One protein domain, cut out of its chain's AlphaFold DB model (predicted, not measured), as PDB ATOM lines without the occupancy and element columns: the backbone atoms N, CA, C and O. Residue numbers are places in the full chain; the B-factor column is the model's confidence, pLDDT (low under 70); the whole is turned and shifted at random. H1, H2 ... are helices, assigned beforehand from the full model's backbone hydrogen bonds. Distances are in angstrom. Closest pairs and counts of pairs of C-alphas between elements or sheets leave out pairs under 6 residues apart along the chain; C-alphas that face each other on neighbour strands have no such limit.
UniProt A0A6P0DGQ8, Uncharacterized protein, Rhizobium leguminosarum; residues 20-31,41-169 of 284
ATOM      1  N   ALA A  20     167.875 237.149 184.278       35.56
ATOM      2  CA  ALA A  20     167.720 235.767 184.747       35.56
ATOM      3  C   ALA A  20     168.013 234.659 183.713       35.56
ATOM      4  O   ALA A  20     167.836 233.493 184.029       35.56
ATOM      5  N   ALA A  21     168.530 234.954 182.517       38.59
ATOM      6  CA  ALA A  21     168.958 233.900 181.591       38.59
ATOM      7  C   ALA A  21     170.191 234.277 180.781       38.59
ATOM      8  O   ALA A  21     170.259 235.354 180.183       38.59
ATOM      9  N   GLY A  22     171.140 233.340 180.685       40.72
ATOM     10  CA  GLY A  22     172.361 233.460 179.879       40.72
ATOM     11  C   GLY A  22     172.115 233.837 178.409       40.72
ATOM     12  O   GLY A  22     172.997 234.403 177.767       40.72
ATOM     13  N   GLY A  23     170.892 233.644 177.899       44.62
ATOM     14  CA  GLY A  23     170.473 234.088 176.568       44.62
ATOM     15  C   GLY A  23     170.337 235.610 176.391       44.62
ATOM     16  O   GLY A  23     170.579 236.113 175.290       44.62
ATOM     17  N   LEU A  24     170.010 236.377 177.440       43.44
ATOM     18  CA  LEU A  24     169.821 237.837 177.339       43.44
ATOM     19  C   LEU A  24     171.095 238.643 177.619       43.44
ATOM     20  O   LEU A  24     171.259 239.728 177.057       43.44
ATOM     21  N   ALA A  25     172.061 238.093 178.362       42.88
ATOM     22  CA  ALA A  25     173.399 238.685 178.460       42.88
ATOM     23  C   ALA A  25     174.070 238.768 177.072       42.88
ATOM     24  O   ALA A  25     174.685 239.779 176.728       42.88
ATOM     25  N   GLY A  26     173.864 237.749 176.228       40.12
ATOM     26  CA  GLY A  26     174.262 237.772 174.819       40.12
ATOM     27  C   GLY A  26     173.498 238.803 173.975       40.12
ATOM     28  O   GLY A  26     174.080 239.403 173.074       40.12
ATOM     29  N   TRP A  27     172.222 239.060 174.283       42.88
ATOM     30  CA  TRP A  27     171.394 240.065 173.602       42.88
ATOM     31  C   TRP A  27     171.819 241.506 173.943       42.88
ATOM     32  O   TRP A  27     171.997 242.326 173.040       42.88
ATOM     33  N   TYR A  28     172.076 241.807 175.221       39.38
ATOM     34  CA  TYR A  28     172.457 243.148 175.688       39.38
ATOM     35  C   TYR A  28     173.875 243.551 175.242       39.38
ATOM     36  O   TYR A  28     174.098 244.669 174.768       39.38
ATOM     37  N   VAL A  29     174.838 242.620 175.305       49.12
ATOM     38  CA  VAL A  29     176.219 242.851 174.836       49.12
ATOM     39  C   VAL A  29     176.266 243.119 173.328       49.12
ATOM     40  O   VAL A  29     177.104 243.902 172.877       49.12
ATOM     41  N   ARG A  30     175.348 242.525 172.553       45.25
ATOM     42  CA  ARG A  30     175.294 242.654 171.091       45.25
ATOM     43  C   ARG A  30     174.640 243.953 170.604       45.25
ATOM     44  O   ARG A  30     175.004 244.411 169.526       45.25
ATOM     45  N   ASN A  31     173.740 244.563 171.387       42.50
ATOM     46  CA  ASN A  31     172.979 245.747 170.959       42.50
ATOM     47  C   ASN A  31     173.368 247.077 171.637       42.50
ATOM     48  O   ASN A  31     173.112 248.123 171.047       42.50
ATOM     49  N   GLY A  41     188.767 239.852 173.678       55.00
ATOM     50  CA  GLY A  41     187.794 239.417 174.690       55.00
ATOM     51  C   GLY A  41     186.437 239.019 174.099       55.00
ATOM     52  O   GLY A  41     185.793 238.105 174.598       55.00
ATOM     53  N   THR A  42     186.026 239.665 173.007       66.38
ATOM     54  CA  THR A  42     184.733 239.434 172.340       66.38
ATOM     55  C   THR A  42     184.645 238.075 171.686       66.38
ATOM     56  O   THR A  42     183.654 237.402 171.912       66.38
ATOM     57  N   TRP A  43     185.686 237.612 170.984       70.69
ATOM     58  CA  TRP A  43     185.638 236.279 170.376       70.69
ATOM     59  C   TRP A  43     185.536 235.172 171.430       70.69
ATOM     60  O   TRP A  43     184.830 234.201 171.209       70.69
ATOM     61  N   ARG A  44     186.195 235.314 172.593       70.56
ATOM     62  CA  ARG A  44     186.096 234.326 173.683       70.56
ATOM     63  C   ARG A  44     184.706 234.307 174.302       70.56
ATOM     64  O   ARG A  44     184.211 233.239 174.631       70.56
ATOM     65  N   LEU A  45     184.089 235.478 174.454       74.00
ATOM     66  CA  LEU A  45     182.719 235.605 174.947       74.00
ATOM     67  C   LEU A  45     181.699 235.087 173.924       74.00
ATOM     68  O   LEU A  45     180.767 234.386 174.299       74.00
ATOM     69  N   GLU A  46     181.888 235.382 172.641       74.50
ATOM     70  CA  GLU A  46     181.066 234.860 171.545       74.50
ATOM     71  C   GLU A  46     181.184 233.338 171.432       74.50
ATOM     72  O   GLU A  46     180.173 232.652 171.296       74.50
ATOM     73  N   GLU A  47     182.399 232.801 171.548       77.06
ATOM     74  CA  GLU A  47     182.671 231.365 171.562       77.06
ATOM     75  C   GLU A  47     182.035 230.687 172.781       77.06
ATOM     76  O   GLU A  47     181.335 229.690 172.629       77.06
ATOM     77  N   ALA A  48     182.213 231.248 173.981       76.81
ATOM     78  CA  ALA A  48     181.603 230.724 175.200       76.81
ATOM     79  C   ALA A  48     180.068 230.736 175.123       76.81
ATOM     80  O   ALA A  48     179.434 229.744 175.471       76.81
ATOM     81  N   ASN A  49     179.475 231.816 174.604       75.31
ATOM     82  CA  ASN A  49     178.031 231.904 174.392       75.31
ATOM     83  C   ASN A  49     177.541 230.887 173.361       75.31
ATOM     84  O   ASN A  49     176.490 230.283 173.558       75.31
ATOM     85  N   ARG A  50     178.292 230.662 172.277       78.88
ATOM     86  CA  ARG A  50     177.953 229.631 171.289       78.88
ATOM     87  C   ARG A  50     177.981 228.237 171.913       78.88
ATOM     88  O   ARG A  50     177.030 227.488 171.740       78.88
ATOM     89  N   LEU A  51     179.040 227.908 172.651       79.50
ATOM     90  CA  LEU A  51     179.174 226.611 173.318       79.50
ATOM     91  C   LEU A  51     178.070 226.379 174.353       79.50
ATOM     92  O   LEU A  51     177.565 225.265 174.463       79.50
ATOM     93  N   LEU A  52     177.688 227.424 175.088       81.31
ATOM     94  CA  LEU A  52     176.592 227.374 176.047       81.31
ATOM     95  C   LEU A  52     175.248 227.138 175.346       81.31
ATOM     96  O   LEU A  52     174.552 226.195 175.705       81.31
ATOM     97  N   LEU A  53     174.934 227.899 174.293       78.94
ATOM     98  CA  LEU A  53     173.715 227.705 173.497       78.94
ATOM     99  C   LEU A  53     173.652 226.310 172.858       78.94
ATOM    100  O   LEU A  53     172.592 225.682 172.842       78.94
ATOM    101  N   ASP A  54     174.777 225.801 172.354       81.94
ATOM    102  CA  ASP A  54     174.866 224.449 171.795       81.94
ATOM    103  C   ASP A  54     174.628 223.383 172.876       81.94
ATOM    104  O   ASP A  54     173.914 222.404 172.641       81.94
ATOM    105  N   ALA A  55     175.210 223.557 174.066       83.31
ATOM    106  CA  ALA A  55     175.019 222.646 175.193       83.31
ATOM    107  C   ALA A  55     173.564 222.644 175.680       83.31
ATOM    108  O   ALA A  55     172.987 221.578 175.891       83.31
ATOM    109  N   GLU A  56     172.958 223.822 175.797       83.62
ATOM    110  CA  GLU A  56     171.556 223.994 176.170       83.62
ATOM    111  C   GLU A  56     170.615 223.373 175.131       83.62
ATOM    112  O   GLU A  56     169.707 222.627 175.492       83.62
ATOM    113  N   THR A  57     170.874 223.590 173.838       85.75
ATOM    114  CA  THR A  57     170.090 222.990 172.745       85.75
ATOM    115  C   THR A  57     170.138 221.464 172.808       85.75
ATOM    116  O   THR A  57     169.093 220.814 172.772       85.75
ATOM    117  N   ARG A  58     171.326 220.873 172.992       85.25
ATOM    118  CA  ARG A  58     171.473 219.414 173.163       85.25
ATOM    119  C   ARG A  58     170.775 218.903 174.420       85.25
ATOM    120  O   ARG A  58     170.171 217.831 174.393       85.25
ATOM    121  N   GLY A  59     170.844 219.661 175.515       87.19
ATOM    122  CA  GLY A  59     170.106 219.366 176.742       87.19
ATOM    123  C   GLY A  59     168.600 219.310 176.486       87.19
ATOM    124  O   GLY A  59     167.936 218.360 176.898       87.19
ATOM    125  N   MET A  60     168.077 220.262 175.715       88.81
ATOM    126  CA  MET A  60     166.667 220.298 175.339       88.81
ATOM    127  C   MET A  60     166.256 219.159 174.403       88.81
ATOM    128  O   MET A  60     165.177 218.591 174.573       88.81
ATOM    129  N   GLU A  61     167.101 218.781 173.445       89.81
ATOM    130  CA  GLU A  61     166.865 217.617 172.580       89.81
ATOM    131  C   GLU A  61     166.805 216.314 173.384       89.81
ATOM    132  O   GLU A  61     165.896 215.502 173.188       89.81
ATOM    133  N   MET A  62     167.738 216.129 174.324       89.88
ATOM    134  CA  MET A  62     167.715 214.996 175.246       89.88
ATOM    135  C   MET A  62     166.432 215.012 176.080       89.88
ATOM    136  O   MET A  62     165.742 213.996 176.147       89.88
ATOM    137  N   HIS A  63     166.069 216.159 176.655       90.06
ATOM    138  CA  HIS A  63     164.865 216.281 177.469       90.06
ATOM    139  C   HIS A  63     163.591 215.967 176.670       90.06
ATOM    140  O   HIS A  63     162.753 215.189 177.124       90.06
ATOM    141  N   ARG A  64     163.479 216.469 175.432       92.88
ATOM    142  CA  ARG A  64     162.391 216.119 174.500       92.88
ATOM    143  C   ARG A  64     162.295 214.609 174.289       92.88
ATOM    144  O   ARG A  64     161.190 214.070 174.280       92.88
ATOM    145  N   ARG A  65     163.434 213.931 174.108       91.62
ATOM    146  CA  ARG A  65     163.491 212.475 173.916       91.62
ATOM    147  C   ARG A  65     163.034 211.718 175.160       91.62
ATOM    148  O   ARG A  65     162.281 210.758 175.035       91.62
ATOM    149  N   GLU A  66     163.462 212.143 176.345       90.94
ATOM    150  CA  GLU A  66     163.037 211.524 177.606       90.94
ATOM    151  C   GLU A  66     161.530 211.703 177.836       90.94
ATOM    152  O   GLU A  66     160.840 210.723 178.121       90.94
ATOM    153  N   ILE A  67     160.984 212.904 177.601       92.88
ATOM    154  CA  ILE A  67     159.531 213.128 177.650       92.88
ATOM    155  C   ILE A  67     158.811 212.230 176.632       92.88
ATOM    156  O   ILE A  67     157.799 211.614 176.965       92.88
ATOM    157  N   ALA A  68     159.332 212.112 175.408       93.62
ATOM    158  CA  ALA A  68     158.743 211.242 174.392       93.62
ATOM    159  C   ALA A  68     158.712 209.776 174.852       93.62
ATOM    160  O   ALA A  68     157.672 209.131 174.753       93.62
ATOM    161  N   ASN A  69     159.802 209.259 175.425       92.06
ATOM    162  CA  ASN A  69     159.847 207.900 175.971       92.06
ATOM    163  C   ASN A  69     158.821 207.687 177.092       92.06
ATOM    164  O   ASN A  69     158.192 206.630 177.155       92.06
ATOM    165  N   ILE A  70     158.612 208.693 177.945       91.69
ATOM    166  CA  ILE A  70     157.571 208.666 178.977       91.69
ATOM    167  C   ILE A  70     156.180 208.596 178.337       91.69
ATOM    168  O   ILE A  70     155.396 207.720 178.696       91.69
ATOM    169  N   LEU A  71     155.880 209.461 177.361       93.50
ATOM    170  CA  LEU A  71     154.593 209.453 176.655       93.50
ATOM    171  C   LEU A  71     154.334 208.106 175.968       93.50
ATOM    172  O   LEU A  71     153.250 207.550 176.117       93.50
ATOM    173  N   ILE A  72     155.347 207.541 175.300       93.75
ATOM    174  CA  ILE A  72     155.298 206.204 174.683       93.75
ATOM    175  C   ILE A  72     155.048 205.116 175.732       93.75
ATOM    176  O   ILE A  72     154.360 204.136 175.447       93.75
ATOM    177  N   GLY A  73     155.615 205.265 176.932       89.50
ATOM    178  CA  GLY A  73     155.427 204.366 178.070       89.50
ATOM    179  C   GLY A  73     154.025 204.436 178.679       89.50
ATOM    180  O   GLY A  73     153.492 203.406 179.083       89.50
ATOM    181  N   ILE A  74     153.385 205.605 178.664       88.94
ATOM    182  CA  ILE A  74     151.984 205.775 179.075       88.94
ATOM    183  C   ILE A  74     151.075 205.188 177.990       88.94
ATOM    184  O   ILE A  74     150.503 204.107 178.154       88.94
ATOM    185  N   ASP A  75     151.028 205.835 176.829       90.00
ATOM    186  CA  ASP A  75     150.179 205.453 175.708       90.00
ATOM    187  C   ASP A  75     150.835 205.881 174.377       90.00
ATOM    188  O   ASP A  75     150.994 207.081 174.120       90.00
ATOM    189  N   PRO A  76     151.205 204.931 173.497       93.06
ATOM    190  CA  PRO A  76     151.802 205.251 172.204       93.06
ATOM    191  C   PRO A  76     150.896 206.128 171.326       93.06
ATOM    192  O   PRO A  76     151.407 206.907 170.521       93.06
ATOM    193  N   GLU A  77     149.570 206.076 171.483       92.69
ATOM    194  CA  GLU A  77     148.679 206.964 170.729       92.69
ATOM    195  C   GLU A  77     148.785 208.419 171.177       92.69
ATOM    196  O   GLU A  77     148.695 209.338 170.360       92.69
ATOM    197  N   VAL A  78     149.003 208.648 172.473       93.50
ATOM    198  CA  VAL A  78     149.238 209.991 173.012       93.50
ATOM    199  C   VAL A  78     150.502 210.576 172.407       93.50
ATOM    200  O   VAL A  78     150.495 211.746 172.015       93.50
ATOM    201  N   MET A  79     151.558 209.774 172.270       95.00
ATOM    202  CA  MET A  79     152.778 210.206 171.596       95.00
ATOM    203  C   MET A  79     152.511 210.563 170.126       95.00
ATOM    204  O   MET A  79     152.896 211.652 169.696       95.00
ATOM    205  N   SER A  80     151.807 209.708 169.374       94.50
ATOM    206  CA  SER A  80     151.454 209.986 167.972       94.50
ATOM    207  C   SER A  80     150.679 211.296 167.816       94.50
ATOM    208  O   SER A  80     151.053 212.141 167.004       94.50
ATOM    209  N   ARG A  81     149.640 211.508 168.635       95.00
ATOM    210  CA  ARG A  81     148.843 212.749 168.622       95.00
ATOM    211  C   ARG A  81     149.681 213.974 168.993       95.00
ATOM    212  O   ARG A  81     149.492 215.046 168.424       95.00
ATOM    213  N   SER A  82     150.605 213.831 169.942       95.31
ATOM    214  CA  SER A  82     151.490 214.925 170.367       95.31
ATOM    215  C   SER A  82     152.488 215.302 169.272       95.31
ATOM    216  O   SER A  82     152.727 216.486 169.039       95.31
ATOM    217  N   TYR A  83     153.032 214.314 168.558       94.75
ATOM    218  CA  TYR A  83     153.911 214.559 167.417       94.75
ATOM    219  C   TYR A  83     153.170 215.261 166.273       94.75
ATOM    220  O   TYR A  83     153.668 216.260 165.761       94.75
ATOM    221  N   ASP A  84     151.968 214.797 165.917       94.12
ATOM    222  CA  ASP A  84     151.138 215.419 164.874       94.12
ATOM    223  C   ASP A  84     150.825 216.891 165.196       94.12
ATOM    224  O   ASP A  84     151.031 217.769 164.361       94.12
ATOM    225  N   ARG A  85     150.470 217.204 166.451       95.31
ATOM    226  CA  ARG A  85     150.302 218.598 166.909       95.31
ATOM    227  C   ARG A  85     151.568 219.440 166.730       95.31
ATOM    228  O   ARG A  85     151.490 220.579 166.273       95.31
ATOM    229  N   GLY A  86     152.734 218.900 167.088       94.38
ATOM    230  CA  GLY A  86     154.018 219.582 166.893       94.38
ATOM    231  C   GLY A  86     154.334 219.823 165.415       94.38
ATOM    232  O   GLY A  86     154.814 220.894 165.037       94.38
ATOM    233  N   TRP A  87     153.997 218.861 164.560       93.62
ATOM    234  CA  TRP A  87     154.199 218.960 163.121       93.62
ATOM    235  C   TRP A  87     153.250 219.967 162.460       93.62
ATOM    236  O   TRP A  87     153.692 220.776 161.639       93.62
ATOM    237  N   GLN A  88     151.975 219.982 162.853       93.69
ATOM    238  CA  GLN A  88     151.003 220.996 162.435       93.69
ATOM    239  C   GLN A  88     151.480 222.397 162.821       93.69
ATOM    240  O   GLN A  88     151.552 223.274 161.958       93.69
ATOM    241  N   TYR A  89     151.933 222.577 164.065       93.56
ATOM    242  CA  TYR A  89     152.536 223.832 164.511       93.56
ATOM    243  C   TYR A  89     153.732 224.241 163.639       93.56
ATOM    244  O   TYR A  89     153.815 225.391 163.216       93.56
ATOM    245  N   GLN A  90     154.638 223.311 163.310       92.38
ATOM    246  CA  GLN A  90     155.771 223.614 162.429       92.38
ATOM    247  C   GLN A  90     155.309 224.095 161.049       92.38
ATOM    248  O   GLN A  90     155.857 225.063 160.520       92.38
ATOM    249  N   ARG A  91     154.303 223.442 160.457       91.19
ATOM    250  CA  ARG A  91     153.756 223.830 159.148       91.19
ATOM    251  C   ARG A  91     153.132 225.221 159.183       91.19
ATOM    252  O   ARG A  91     153.379 226.014 158.279       91.19
ATOM    253  N   GLU A  92     152.364 225.522 160.225       92.44
ATOM    254  CA  GLU A  92     151.779 226.849 160.424       92.44
ATOM    255  C   GLU A  92     152.849 227.922 160.614       92.44
ATOM    256  O   GLU A  92     152.765 228.989 160.008       92.44
ATOM    257  N   LEU A  93     153.867 227.642 161.429       90.50
ATOM    258  CA  LEU A  93     154.943 228.581 161.723       90.50
ATOM    259  C   LEU A  93     155.769 228.899 160.471       90.50
ATOM    260  O   LEU A  93     156.073 230.059 160.223       90.50
ATOM    261  N   LEU A  94     156.074 227.894 159.642       88.12
ATOM    262  CA  LEU A  94     156.790 228.084 158.373       88.12
ATOM    263  C   LEU A  94     155.989 228.890 157.337       88.12
ATOM    264  O   LEU A  94     156.588 229.523 156.470       88.12
ATOM    265  N   ALA A  95     154.657 228.858 157.410       89.38
ATOM    266  CA  ALA A  95     153.772 229.665 156.568       89.38
ATOM    267  C   ALA A  95     153.509 231.072 157.141       89.38
ATOM    268  O   ALA A  95     152.858 231.892 156.494       89.38
ATOM    269  N   SER A  96     153.976 231.342 158.360       88.12
ATOM    270  CA  SER A  96     153.702 232.577 159.088       88.12
ATOM    271  C   SER A  96     154.774 233.639 158.858       88.12
ATOM    272  O   SER A  96     155.910 233.315 158.504       88.12
ATOM    273  N   PRO A  97     154.438 234.922 159.074       87.62
ATOM    274  CA  PRO A  97     155.408 235.993 158.937       87.62
ATOM    275  C   PRO A  97     156.435 235.962 160.095       87.62
ATOM    276  O   PRO A  97     156.124 235.439 161.174       87.62
ATOM    277  N   PRO A  98     157.658 236.499 159.904       85.88
ATOM    278  CA  PRO A  98     158.736 236.437 160.900       85.88
ATOM    279  C   PRO A  98     158.369 237.013 162.274       85.88
ATOM    280  O   PRO A  98     158.884 236.558 163.291       85.88
ATOM    281  N   GLU A  99     157.446 237.970 162.331       88.75
ATOM    282  CA  GLU A  99     156.955 238.572 163.573       88.75
ATOM    283  C   GLU A  99     156.287 237.540 164.493       88.75
ATOM    284  O   GLU A  99     156.376 237.664 165.715       88.75
ATOM    285  N   ARG A 100     155.672 236.484 163.932       89.12
ATOM    286  CA  ARG A 100     155.117 235.374 164.725       89.12
ATOM    287  C   ARG A 100     156.222 234.604 165.448       89.12
ATOM    288  O   ARG A 100     156.030 234.224 166.595       89.12
ATOM    289  N   ILE A 101     157.377 234.406 164.807       87.00
ATOM    290  CA  ILE A 101     158.520 233.696 165.404       87.00
ATOM    291  C   ILE A 101     159.011 234.452 166.641       87.00
ATOM    292  O   ILE A 101     159.182 233.850 167.699       87.00
ATOM    293  N   GLU A 102     159.193 235.769 166.531       87.50
ATOM    294  CA  GLU A 102     159.637 236.600 167.657       87.50
ATOM    295  C   GLU A 102     158.582 236.660 168.776       87.50
ATOM    296  O   GLU A 102     158.934 236.570 169.953       87.50
ATOM    297  N   ALA A 103     157.291 236.737 168.433       90.00
ATOM    298  CA  ALA A 103     156.203 236.717 169.413       90.00
ATOM    299  C   ALA A 103     156.115 235.379 170.172       90.00
ATOM    300  O   ALA A 103     156.040 235.373 171.403       90.00
ATOM    301  N   ASP A 104     156.175 234.249 169.462       90.50
ATOM    302  CA  ASP A 104     156.125 232.911 170.062       90.50
ATOM    303  C   ASP A 104     157.375 232.645 170.918       90.50
ATOM    304  O   ASP A 104     157.275 232.079 172.011       90.50
ATOM    305  N   MET A 105     158.548 233.122 170.484       88.31
ATOM    306  CA  MET A 105     159.766 233.091 171.297       88.31
ATOM    307  C   MET A 105     159.635 233.919 172.574       88.31
ATOM    308  O   MET A 105     159.992 233.428 173.645       88.31
ATOM    309  N   ALA A 106     159.134 235.151 172.486       88.69
ATOM    310  CA  ALA A 106     158.949 236.011 173.653       88.69
ATOM    311  C   ALA A 106     157.956 235.399 174.652       88.69
ATOM    312  O   ALA A 106     158.203 235.411 175.858       88.69
ATOM    313  N   SER A 107     156.872 234.802 174.149       91.19
ATOM    314  CA  SER A 107     155.881 234.089 174.960       91.19
ATOM    315  C   SER A 107     156.499 232.907 175.715       91.19
ATOM    316  O   SER A 107     156.339 232.791 176.932       91.19
ATOM    317  N   LEU A 108     157.279 232.062 175.030       89.06
ATOM    318  CA  LEU A 108     157.953 230.927 175.669       89.06
ATOM    319  C   LEU A 108     159.046 231.362 176.647       89.06
ATOM    320  O   LEU A 108     159.154 230.764 177.712       89.06
ATOM    321  N   ALA A 109     159.807 232.412 176.335       89.00
ATOM    322  CA  ALA A 109     160.814 232.961 177.242       89.00
ATOM    323  C   ALA A 109     160.183 233.565 178.509       89.00
ATOM    324  O   ALA A 109     160.764 233.491 179.587       89.00
ATOM    325  N   HIS A 110     158.981 234.138 178.397       88.88
ATOM    326  CA  HIS A 110     158.227 234.607 179.556       88.88
ATOM    327  C   HIS A 110     157.701 233.442 180.406       88.88
ATOM    328  O   HIS A 110     157.763 233.497 181.632       88.88
ATOM    329  N   LYS A 111     157.212 232.376 179.758       89.12
ATOM    330  CA  LYS A 111     156.723 231.166 180.435       89.12
ATOM    331  C   LYS A 111     157.850 230.382 181.119       89.12
ATOM    332  O   LYS A 111     157.635 229.831 182.195       89.12
ATOM    333  N   PHE A 112     159.031 230.344 180.505       89.88
ATOM    334  CA  PHE A 112     160.207 229.613 180.973       89.88
ATOM    335  C   PHE A 112     161.435 230.529 180.978       89.88
ATOM    336  O   PHE A 112     162.227 230.506 180.031       89.88
ATOM    337  N   PRO A 113     161.596 231.348 182.033       84.25
ATOM    338  CA  PRO A 113     162.735 232.248 182.145       84.25
ATOM    339  C   PRO A 113     164.078 231.518 182.108       84.25
ATOM    340  O   PRO A 113     165.027 232.051 181.552       84.25
ATOM    341  N   ASN A 114     164.171 230.301 182.651       83.50
ATOM    342  CA  ASN A 114     165.389 229.496 182.713       83.50
ATOM    343  C   ASN A 114     165.247 228.181 181.936       83.50
ATOM    344  O   ASN A 114     164.174 227.587 181.872       83.50
ATOM    345  N   TYR A 115     166.368 227.624 181.460       78.56
ATOM    346  CA  TYR A 115     166.371 226.281 180.856       78.56
ATOM    347  C   TYR A 115     165.907 225.186 181.811       78.56
ATOM    348  O   TYR A 115     165.215 224.262 181.398       78.56
ATOM    349  N   LEU A 116     166.250 225.306 183.094       82.50
ATOM    350  CA  LEU A 116     165.791 224.371 184.121       82.50
ATOM    351  C   LEU A 116     164.270 224.397 184.286       82.50
ATOM    352  O   LEU A 116     163.700 223.393 184.699       82.50
ATOM    353  N   ASP A 117     163.603 225.488 183.899       84.31
ATOM    354  CA  ASP A 117     162.149 225.568 183.974       84.31
ATOM    355  C   ASP A 117     161.490 224.638 182.956       84.31
ATOM    356  O   ASP A 117     160.331 224.284 183.158       84.31
ATOM    357  N   PHE A 118     162.215 224.208 181.906       83.94
ATOM    358  CA  PHE A 118     161.783 223.159 180.981       83.94
ATOM    359  C   PHE A 118     161.783 221.755 181.595       83.94
ATOM    360  O   PHE A 118     161.055 220.897 181.100       83.94
ATOM    361  N   ASP A 119     162.544 221.515 182.662       85.31
ATOM    362  CA  ASP A 119     162.733 220.181 183.225       85.31
ATOM    363  C   ASP A 119     161.552 219.743 184.105       85.31
ATOM    364  O   ASP A 119     161.557 219.898 185.326       85.31
ATOM    365  N   ILE A 120     160.533 219.150 183.479       84.69
ATOM    366  CA  ILE A 120     159.365 218.607 184.194       84.69
ATOM    367  C   ILE A 120     159.655 217.273 184.897       84.69
ATOM    368  O   ILE A 120     158.933 216.872 185.803       84.69
ATOM    369  N   ILE A 121     160.702 216.563 184.471       79.88
ATOM    370  CA  ILE A 121     161.037 215.221 184.970       79.88
ATOM    371  C   ILE A 121     161.937 215.325 186.209       79.88
ATOM    372  O   ILE A 121     162.056 214.368 186.981       79.88
ATOM    373  N   GLY A 122     162.550 216.493 186.418       72.31
ATOM    374  CA  GLY A 122     163.511 216.734 187.478       72.31
ATOM    375  C   GLY A 122     164.673 215.771 187.318       72.31
ATOM    376  O   GLY A 122     164.841 214.916 188.186       72.31
ATOM    377  N   THR A 123     165.411 215.899 186.203       63.38
ATOM    378  CA  THR A 123     166.504 215.060 185.647       63.38
ATOM    379  C   THR A 123     167.679 214.767 186.596       63.38
ATOM    380  O   THR A 123     168.862 214.825 186.259       63.38
ATOM    381  N   ARG A 124     167.381 214.367 187.823       69.69
ATOM    382  CA  ARG A 124     168.323 213.771 188.752       69.69
ATOM    383  C   ARG A 124     168.474 212.316 188.343       69.69
ATOM    384  O   ARG A 124     167.527 211.544 188.421       69.69
ATOM    385  N   HIS A 125     169.685 211.943 187.954       71.69
ATOM    386  CA  HIS A 125     170.031 210.615 187.435       71.69
ATOM    387  C   HIS A 125     169.639 209.417 188.326       71.69
ATOM    388  O   HIS A 125     169.649 208.286 187.856       71.69
ATOM    389  N   PHE A 126     169.313 209.643 189.603       78.75
ATOM    390  CA  PHE A 126     168.911 208.614 190.564       78.75
ATOM    391  C   PHE A 126     167.417 208.635 190.922       78.75
ATOM    392  O   PHE A 126     166.989 207.803 191.719       78.75
ATOM    393  N   VAL A 127     166.626 209.578 190.399       72.31
ATOM    394  CA  VAL A 127     165.187 209.654 190.692       72.31
ATOM    395  C   VAL A 127     164.430 208.813 189.664       72.31
ATOM    396  O   VAL A 127     164.481 209.125 188.473       72.31
ATOM    397  N   PRO A 128     163.723 207.748 190.085       79.81
ATOM    398  CA  PRO A 128     162.888 206.981 189.175       79.81
ATOM    399  C   PRO A 128     161.800 207.872 188.582       79.81
ATOM    400  O   PRO A 128     161.106 208.574 189.318       79.81
ATOM    401  N   TYR A 129     161.579 207.782 187.270       77.88
ATOM    402  CA  TYR A 129     160.523 208.556 186.610       77.88
ATOM    403  C   TYR A 129     159.144 208.312 187.223       77.88
ATOM    404  O   TYR A 129     158.342 209.232 187.299       77.88
ATOM    405  N   SER A 130     158.877 207.110 187.742       79.75
ATOM    406  CA  SER A 130     157.622 206.805 188.433       79.75
ATOM    407  C   SER A 130     157.334 207.732 189.614       79.75
ATOM    408  O   SER A 130     156.170 208.007 189.878       79.75
ATOM    409  N   GLU A 131     158.357 208.213 190.324       78.44
ATOM    410  CA  GLU A 131     158.169 209.134 191.449       78.44
ATOM    411  C   GLU A 131     157.822 210.544 190.957       78.44
ATOM    412  O   GLU A 131     156.861 211.132 191.444       78.44
ATOM    413  N   THR A 132     158.510 211.057 189.931       74.19
ATOM    414  CA  THR A 132     158.184 212.377 189.357       74.19
ATOM    415  C   THR A 132     156.824 212.388 188.647       74.19
ATOM    416  O   THR A 132     156.080 213.372 188.687       74.19
ATOM    417  N   LEU A 133     156.458 211.277 188.008       81.06
ATOM    418  CA  LEU A 133     155.209 211.153 187.259       81.06
ATOM    419  C   LEU A 133     153.979 210.967 188.154       81.06
ATOM    420  O   LEU A 133     152.869 211.191 187.686       81.06
ATOM    421  N   ARG A 134     154.139 210.619 189.440       81.06
ATOM    422  CA  ARG A 134     153.002 210.491 190.374       81.06
ATOM    423  C   ARG A 134     152.238 211.794 190.569       81.06
ATOM    424  O   ARG A 134     151.025 211.757 190.740       81.06
ATOM    425  N   SER A 135     152.940 212.923 190.583       80.56
ATOM    426  CA  SER A 135     152.345 214.244 190.809       80.56
ATOM    427  C   SER A 135     152.138 215.049 189.529       80.56
ATOM    428  O   SER A 135     151.598 216.149 189.597       80.56
ATOM    429  N   THR A 136     152.574 214.534 188.380       86.94
ATOM    430  CA  THR A 136     152.533 215.259 187.107       86.94
ATOM    431  C   THR A 136     151.392 214.729 186.255       86.94
ATOM    432  O   THR A 136     151.326 213.528 185.987       86.94
ATOM    433  N   SER A 137     150.487 215.603 185.808       91.06
ATOM    434  CA  SER A 137     149.391 215.152 184.956       91.06
ATOM    435  C   SER A 137     149.905 214.791 183.560       91.06
ATOM    436  O   SER A 137     150.867 215.368 183.055       91.06
ATOM    437  N   GLN A 138     149.229 213.858 182.890       91.44
ATOM    438  CA  GLN A 138     149.552 213.520 181.503       91.44
ATOM    439  C   GLN A 138     149.465 214.744 180.575       91.44
ATOM    440  O   GLN A 138     150.248 214.853 179.633       91.44
ATOM    441  N   VAL A 139     148.538 215.668 180.849       93.88
ATOM    442  CA  VAL A 139     148.380 216.916 180.088       93.88
ATOM    443  C   VAL A 139     149.635 217.777 180.211       93.88
ATOM    444  O   VAL A 139     150.158 218.212 179.191       93.88
ATOM    445  N   ASP A 140     150.188 217.923 181.417       93.12
ATOM    446  CA  ASP A 140     151.404 218.716 181.635       93.12
ATOM    447  C   ASP A 140     152.618 218.128 180.901       93.12
ATOM    448  O   ASP A 140     153.456 218.866 180.384       93.12
ATOM    449  N   ILE A 141     152.712 216.796 180.814       92.88
ATOM    450  CA  ILE A 141     153.785 216.105 180.079       92.88
ATOM    451  C   ILE A 141     153.658 216.367 178.572       92.88
ATOM    452  O   ILE A 141     154.658 216.643 177.905       92.88
ATOM    453  N   ILE A 142     152.435 216.302 178.036       95.25
ATOM    454  CA  ILE A 142     152.148 216.610 176.626       95.25
ATOM    455  C   ILE A 142     152.489 218.070 176.329       95.25
ATOM    456  O   ILE A 142     153.209 218.353 175.370       95.25
ATOM    457  N   ASP A 143     152.008 218.994 177.156       95.06
ATOM    458  CA  ASP A 143     152.263 220.423 176.986       95.06
ATOM    459  C   ASP A 143     153.757 220.712 177.063       95.06
ATOM    460  O   ASP A 143     154.287 221.451 176.229       95.06
ATOM    461  N   ARG A 144     154.475 220.042 177.973       94.44
ATOM    462  CA  ARG A 144     155.925 220.169 178.049       94.44
ATOM    463  C   ARG A 144     156.621 219.671 176.793       94.44
ATOM    464  O   ARG A 144     157.491 220.365 176.271       94.44
ATOM    465  N   TYR A 145     156.248 218.494 176.298       95.56
ATOM    466  CA  TYR A 145     156.790 217.954 175.051       95.56
ATOM    467  C   TYR A 145     156.634 218.952 173.896       95.56
ATOM    468  O   TYR A 145     157.573 219.178 173.121       95.56
ATOM    469  N   LEU A 146     155.454 219.569 173.796       96.19
ATOM    470  CA  LEU A 146     155.151 220.564 172.777       96.19
ATOM    471  C   LEU A 146     155.969 221.838 172.981       96.19
ATOM    472  O   LEU A 146     156.579 222.299 172.024       96.19
ATOM    473  N   ASP A 147     156.044 222.380 174.192       95.44
ATOM    474  CA  ASP A 147     156.791 223.609 174.483       95.44
ATOM    475  C   ASP A 147     158.289 223.465 174.192       95.44
ATOM    476  O   ASP A 147     158.877 224.330 173.541       95.44
ATOM    477  N   VAL A 148     158.893 222.341 174.588       94.00
ATOM    478  CA  VAL A 148     160.290 222.024 174.257       94.00
ATOM    479  C   VAL A 148     160.480 221.939 172.743       94.00
ATOM    480  O   VAL A 148     161.438 222.487 172.195       94.00
ATOM    481  N   SER A 149     159.560 221.268 172.048       94.56
ATOM    482  CA  SER A 149     159.627 221.131 170.593       94.56
ATOM    483  C   SER A 149     159.485 222.482 169.885       94.56
ATOM    484  O   SER A 149     160.234 222.773 168.954       94.56
ATOM    485  N   LYS A 150     158.568 223.341 170.346       93.25
ATOM    486  CA  LYS A 150     158.399 224.708 169.834       93.25
ATOM    487  C   LYS A 150     159.667 225.526 170.042       93.25
ATOM    488  O   LYS A 150     160.119 226.169 169.102       93.25
ATOM    489  N   TRP A 151     160.262 225.464 171.233       91.44
ATOM    490  CA  TRP A 151     161.497 226.184 171.546       91.44
ATOM    491  C   TRP A 151     162.648 225.785 170.615       91.44
ATOM    492  O   TRP A 151     163.255 226.646 169.981       91.44
ATOM    493  N   LEU A 152     162.891 224.479 170.453       89.69
ATOM    494  CA  LEU A 152     163.910 223.952 169.535       89.69
ATOM    495  C   LEU A 152     163.669 224.398 168.087       89.69
ATOM    496  O   LEU A 152     164.603 224.811 167.394       89.69
ATOM    497  N   LEU A 153     162.414 224.359 167.635       89.94
ATOM    498  CA  LEU A 153     162.052 224.810 166.297       89.94
ATOM    499  C   LEU A 153     162.339 226.307 166.115       89.94
ATOM    500  O   LEU A 153     162.982 226.690 165.139       89.94
ATOM    501  N   LEU A 154     161.913 227.150 167.054       88.56
ATOM    502  CA  LEU A 154     162.109 228.598 166.988       88.56
ATOM    503  C   LEU A 154     163.597 228.979 167.000       88.56
ATOM    504  O   LEU A 154     164.025 229.793 166.178       88.56
ATOM    505  N   LEU A 155     164.406 228.334 167.852       84.44
ATOM    506  CA  LEU A 155     165.865 228.496 167.860       84.44
ATOM    507  C   LEU A 155     166.481 228.151 166.498       84.44
ATOM    508  O   LEU A 155     167.356 228.871 166.009       84.44
ATOM    509  N   SER A 156     166.007 227.076 165.862       82.94
ATOM    510  CA  SER A 156     166.503 226.656 164.549       82.94
ATOM    511  C   SER A 156     166.188 227.675 163.447       82.94
ATOM    512  O   SER A 156     167.053 227.976 162.625       82.94
ATOM    513  N   LEU A 157     164.987 228.264 163.464       82.38
ATOM    514  CA  LEU A 157     164.537 229.224 162.454       82.38
ATOM    515  C   LEU A 157     165.205 230.593 162.621       82.38
ATOM    516  O   LEU A 157     165.631 231.197 161.633       82.38
ATOM    517  N   ARG A 158     165.362 231.062 163.863       77.94
ATOM    518  CA  ARG A 158     165.987 232.358 164.173       77.94
ATOM    519  C   ARG A 158     167.449 232.434 163.740       77.94
ATOM    520  O   ARG A 158     167.920 233.492 163.328       77.94
ATOM    521  N   ASN A 159     168.171 231.318 163.791       69.50
ATOM    522  CA  ASN A 159     169.580 231.273 163.407       69.50
ATOM    523  C   ASN A 159     169.815 231.447 161.892       69.50
ATOM    524  O   ASN A 159     170.969 231.443 161.456       69.50
ATOM    525  N   GLY A 160     168.756 231.605 161.081       57.66
ATOM    526  CA  GLY A 160     168.805 231.999 159.663       57.66
ATOM    527  C   GLY A 160     169.419 230.957 158.722       57.66
ATOM    528  O   GLY A 160     169.304 231.058 157.501       57.66
ATOM    529  N   LYS A 161     170.052 229.922 159.275       56.84
ATOM    530  CA  LYS A 161     170.451 228.719 158.563       56.84
ATOM    531  C   LYS A 161     169.242 227.801 158.547       56.84
ATOM    532  O   LYS A 161     168.766 227.419 159.610       56.84
ATOM    533  N   LYS A 162     168.769 227.427 157.354       57.69
ATOM    534  CA  LYS A 162     167.826 226.310 157.237       57.69
ATOM    535  C   LYS A 162     168.425 225.140 158.020       57.69
ATOM    536  O   LYS A 162     169.570 224.775 157.725       57.69
ATOM    537  N   PRO A 163     167.727 224.605 159.032       62.94
ATOM    538  CA  PRO A 163     168.262 223.483 159.774       62.94
ATOM    539  C   PRO A 163     168.512 222.339 158.789       62.94
ATOM    540  O   PRO A 163     167.731 222.132 157.860       62.94
ATOM    541  N   HIS A 164     169.629 221.625 158.959       59.00
ATOM    542  CA  HIS A 164     169.977 220.504 158.077       59.00
ATOM    543  C   HIS A 164     168.860 219.442 158.074       59.00
ATOM    544  O   HIS A 164     168.648 218.758 157.075       59.00
ATOM    545  N   ARG A 165     168.114 219.343 159.177       68.81
ATOM    546  CA  ARG A 165     166.939 218.498 159.329       68.81
ATOM    547  C   ARG A 165     165.876 219.257 160.110       68.81
ATOM    548  O   ARG A 165     166.200 219.911 161.098       68.81
ATOM    549  N   MET A 166     164.634 219.200 159.643       80.31
ATOM    550  CA  MET A 166     163.510 219.780 160.377       80.31
ATOM    551  C   MET A 166     163.254 218.979 161.650       80.31
ATOM    552  O   MET A 166     163.575 217.797 161.727       80.31
ATOM    553  N   LEU A 167     162.672 219.621 162.662       84.00
ATOM    554  CA  LEU A 167     162.373 218.941 163.923       84.00
ATOM    555  C   LEU A 167     161.264 217.887 163.767       84.00
ATOM    556  O   LEU A 167     161.208 216.921 164.537       84.00
ATOM    557  N   PHE A 168     160.389 218.121 162.787       88.12
ATOM    558  CA  PHE A 168     159.341 217.223 162.330       88.12
ATOM    559  C   PHE A 168     159.414 217.109 160.806       88.12
ATOM    560  O   PHE A 168     159.363 218.121 160.100       88.12
ATOM    561  N   ASP A 169     159.497 215.895 160.284       86.69
ATOM    562  CA  ASP A 169     159.389 215.633 158.853       86.69
ATOM    563  C   ASP A 169     158.617 214.333 158.569       86.69
ATOM    564  O   ASP A 169     158.252 213.581 159.476       86.69
TER     565      ASP A 169
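What this domain is: This is residues 20 to 31 and 41 to 169 of the 284 residues of an uncharacterized protein of Rhizobium leguminosarum (UniProt A0A6P0DGQ8). A long helix, H2, and the next helix, H3, make an open V, and H7 lies in the mouth of the V, in the middle of the domain, to make a three-helix bundle. H4 packs on H7 and crosses it, while the poorly predicted H1 lies near H2 and the short H6 lies far from the middle. The printed part has 141 residues with seven named helices, H1 to H7 in chain order, and no named strand: the class is all helix. The whole is compact, with a radius of gyration of the C-alphas of 16.1 A and spans of 48 by 39 by 26 A.

How they stand to each other: H1, residues 22 to 31, is close to but not clearly touching H2, residues 41 to 74; their closest C-alphas, Gly 26 and Asn 49, are 7.0 A apart. H2 and H3, residues 76 to 94, form a helical hairpin at a steep tilt of 39 degrees, opposite ways. They touch with residues 68 to 72 of H2 and 78 to 79 of H3 alone, closest at the C-alphas of Leu 71 and Met 79, 5.4 A apart. The hub is H7, residues 138 to 158, which touches three helices. H2 touches it with residues 57 to 71 alone, closest at C-alphas 64 and 145, 5.9 A, at a shallow tilt of 33 degrees, only just short of steep, opposite ways. H3 touches it with residues 82 to 90 alone, closest at C-alphas 86 and 146, 6.1 A, at a shallow tilt of 31 degrees, the same way. H4, residues 98 to 111, touches H7 at C-alphas 101 and 154, their closest, 6.4 A, at a steep tilt of 45 degrees, opposite ways. H5, residues 115 to 118, is close to but not clearly touching H7, with C-alphas 118 and 148, their closest, 7.0 A apart. H6, residues 129 to 133, touches no helix. Every O i to N i+4 pair is within hydrogen-bond range in H2, H3, H4, H6 and H7; in H1 it is 4 of 6, and H5 is too short for such a pair.

Where its parts are: H1 begins at C-alpha 22, (172.361, 233.460, 179.879). H2 runs 49.3 A from C-alpha 41, (187.794, 239.417, 174.690). H3 is 27.2 A long and H4 20.3 A. H7 is 30.4 A long and ends at C-alpha 158, (165.987, 232.358, 164.173).

The domain as a whole: The two C-alphas farthest apart, Gly 41 and Glu 77, are 51.0 A apart. Residues 32 to 40 are not printed, and C-alphas 31 and 41 across the cut are 16.5 A apart. Of the links that are printed whole, H5 to H6 is short and the others are tight. The pLDDT is under 70 at residues 20 to 31, 41 to 42, 123 to 124 and 159 to 165.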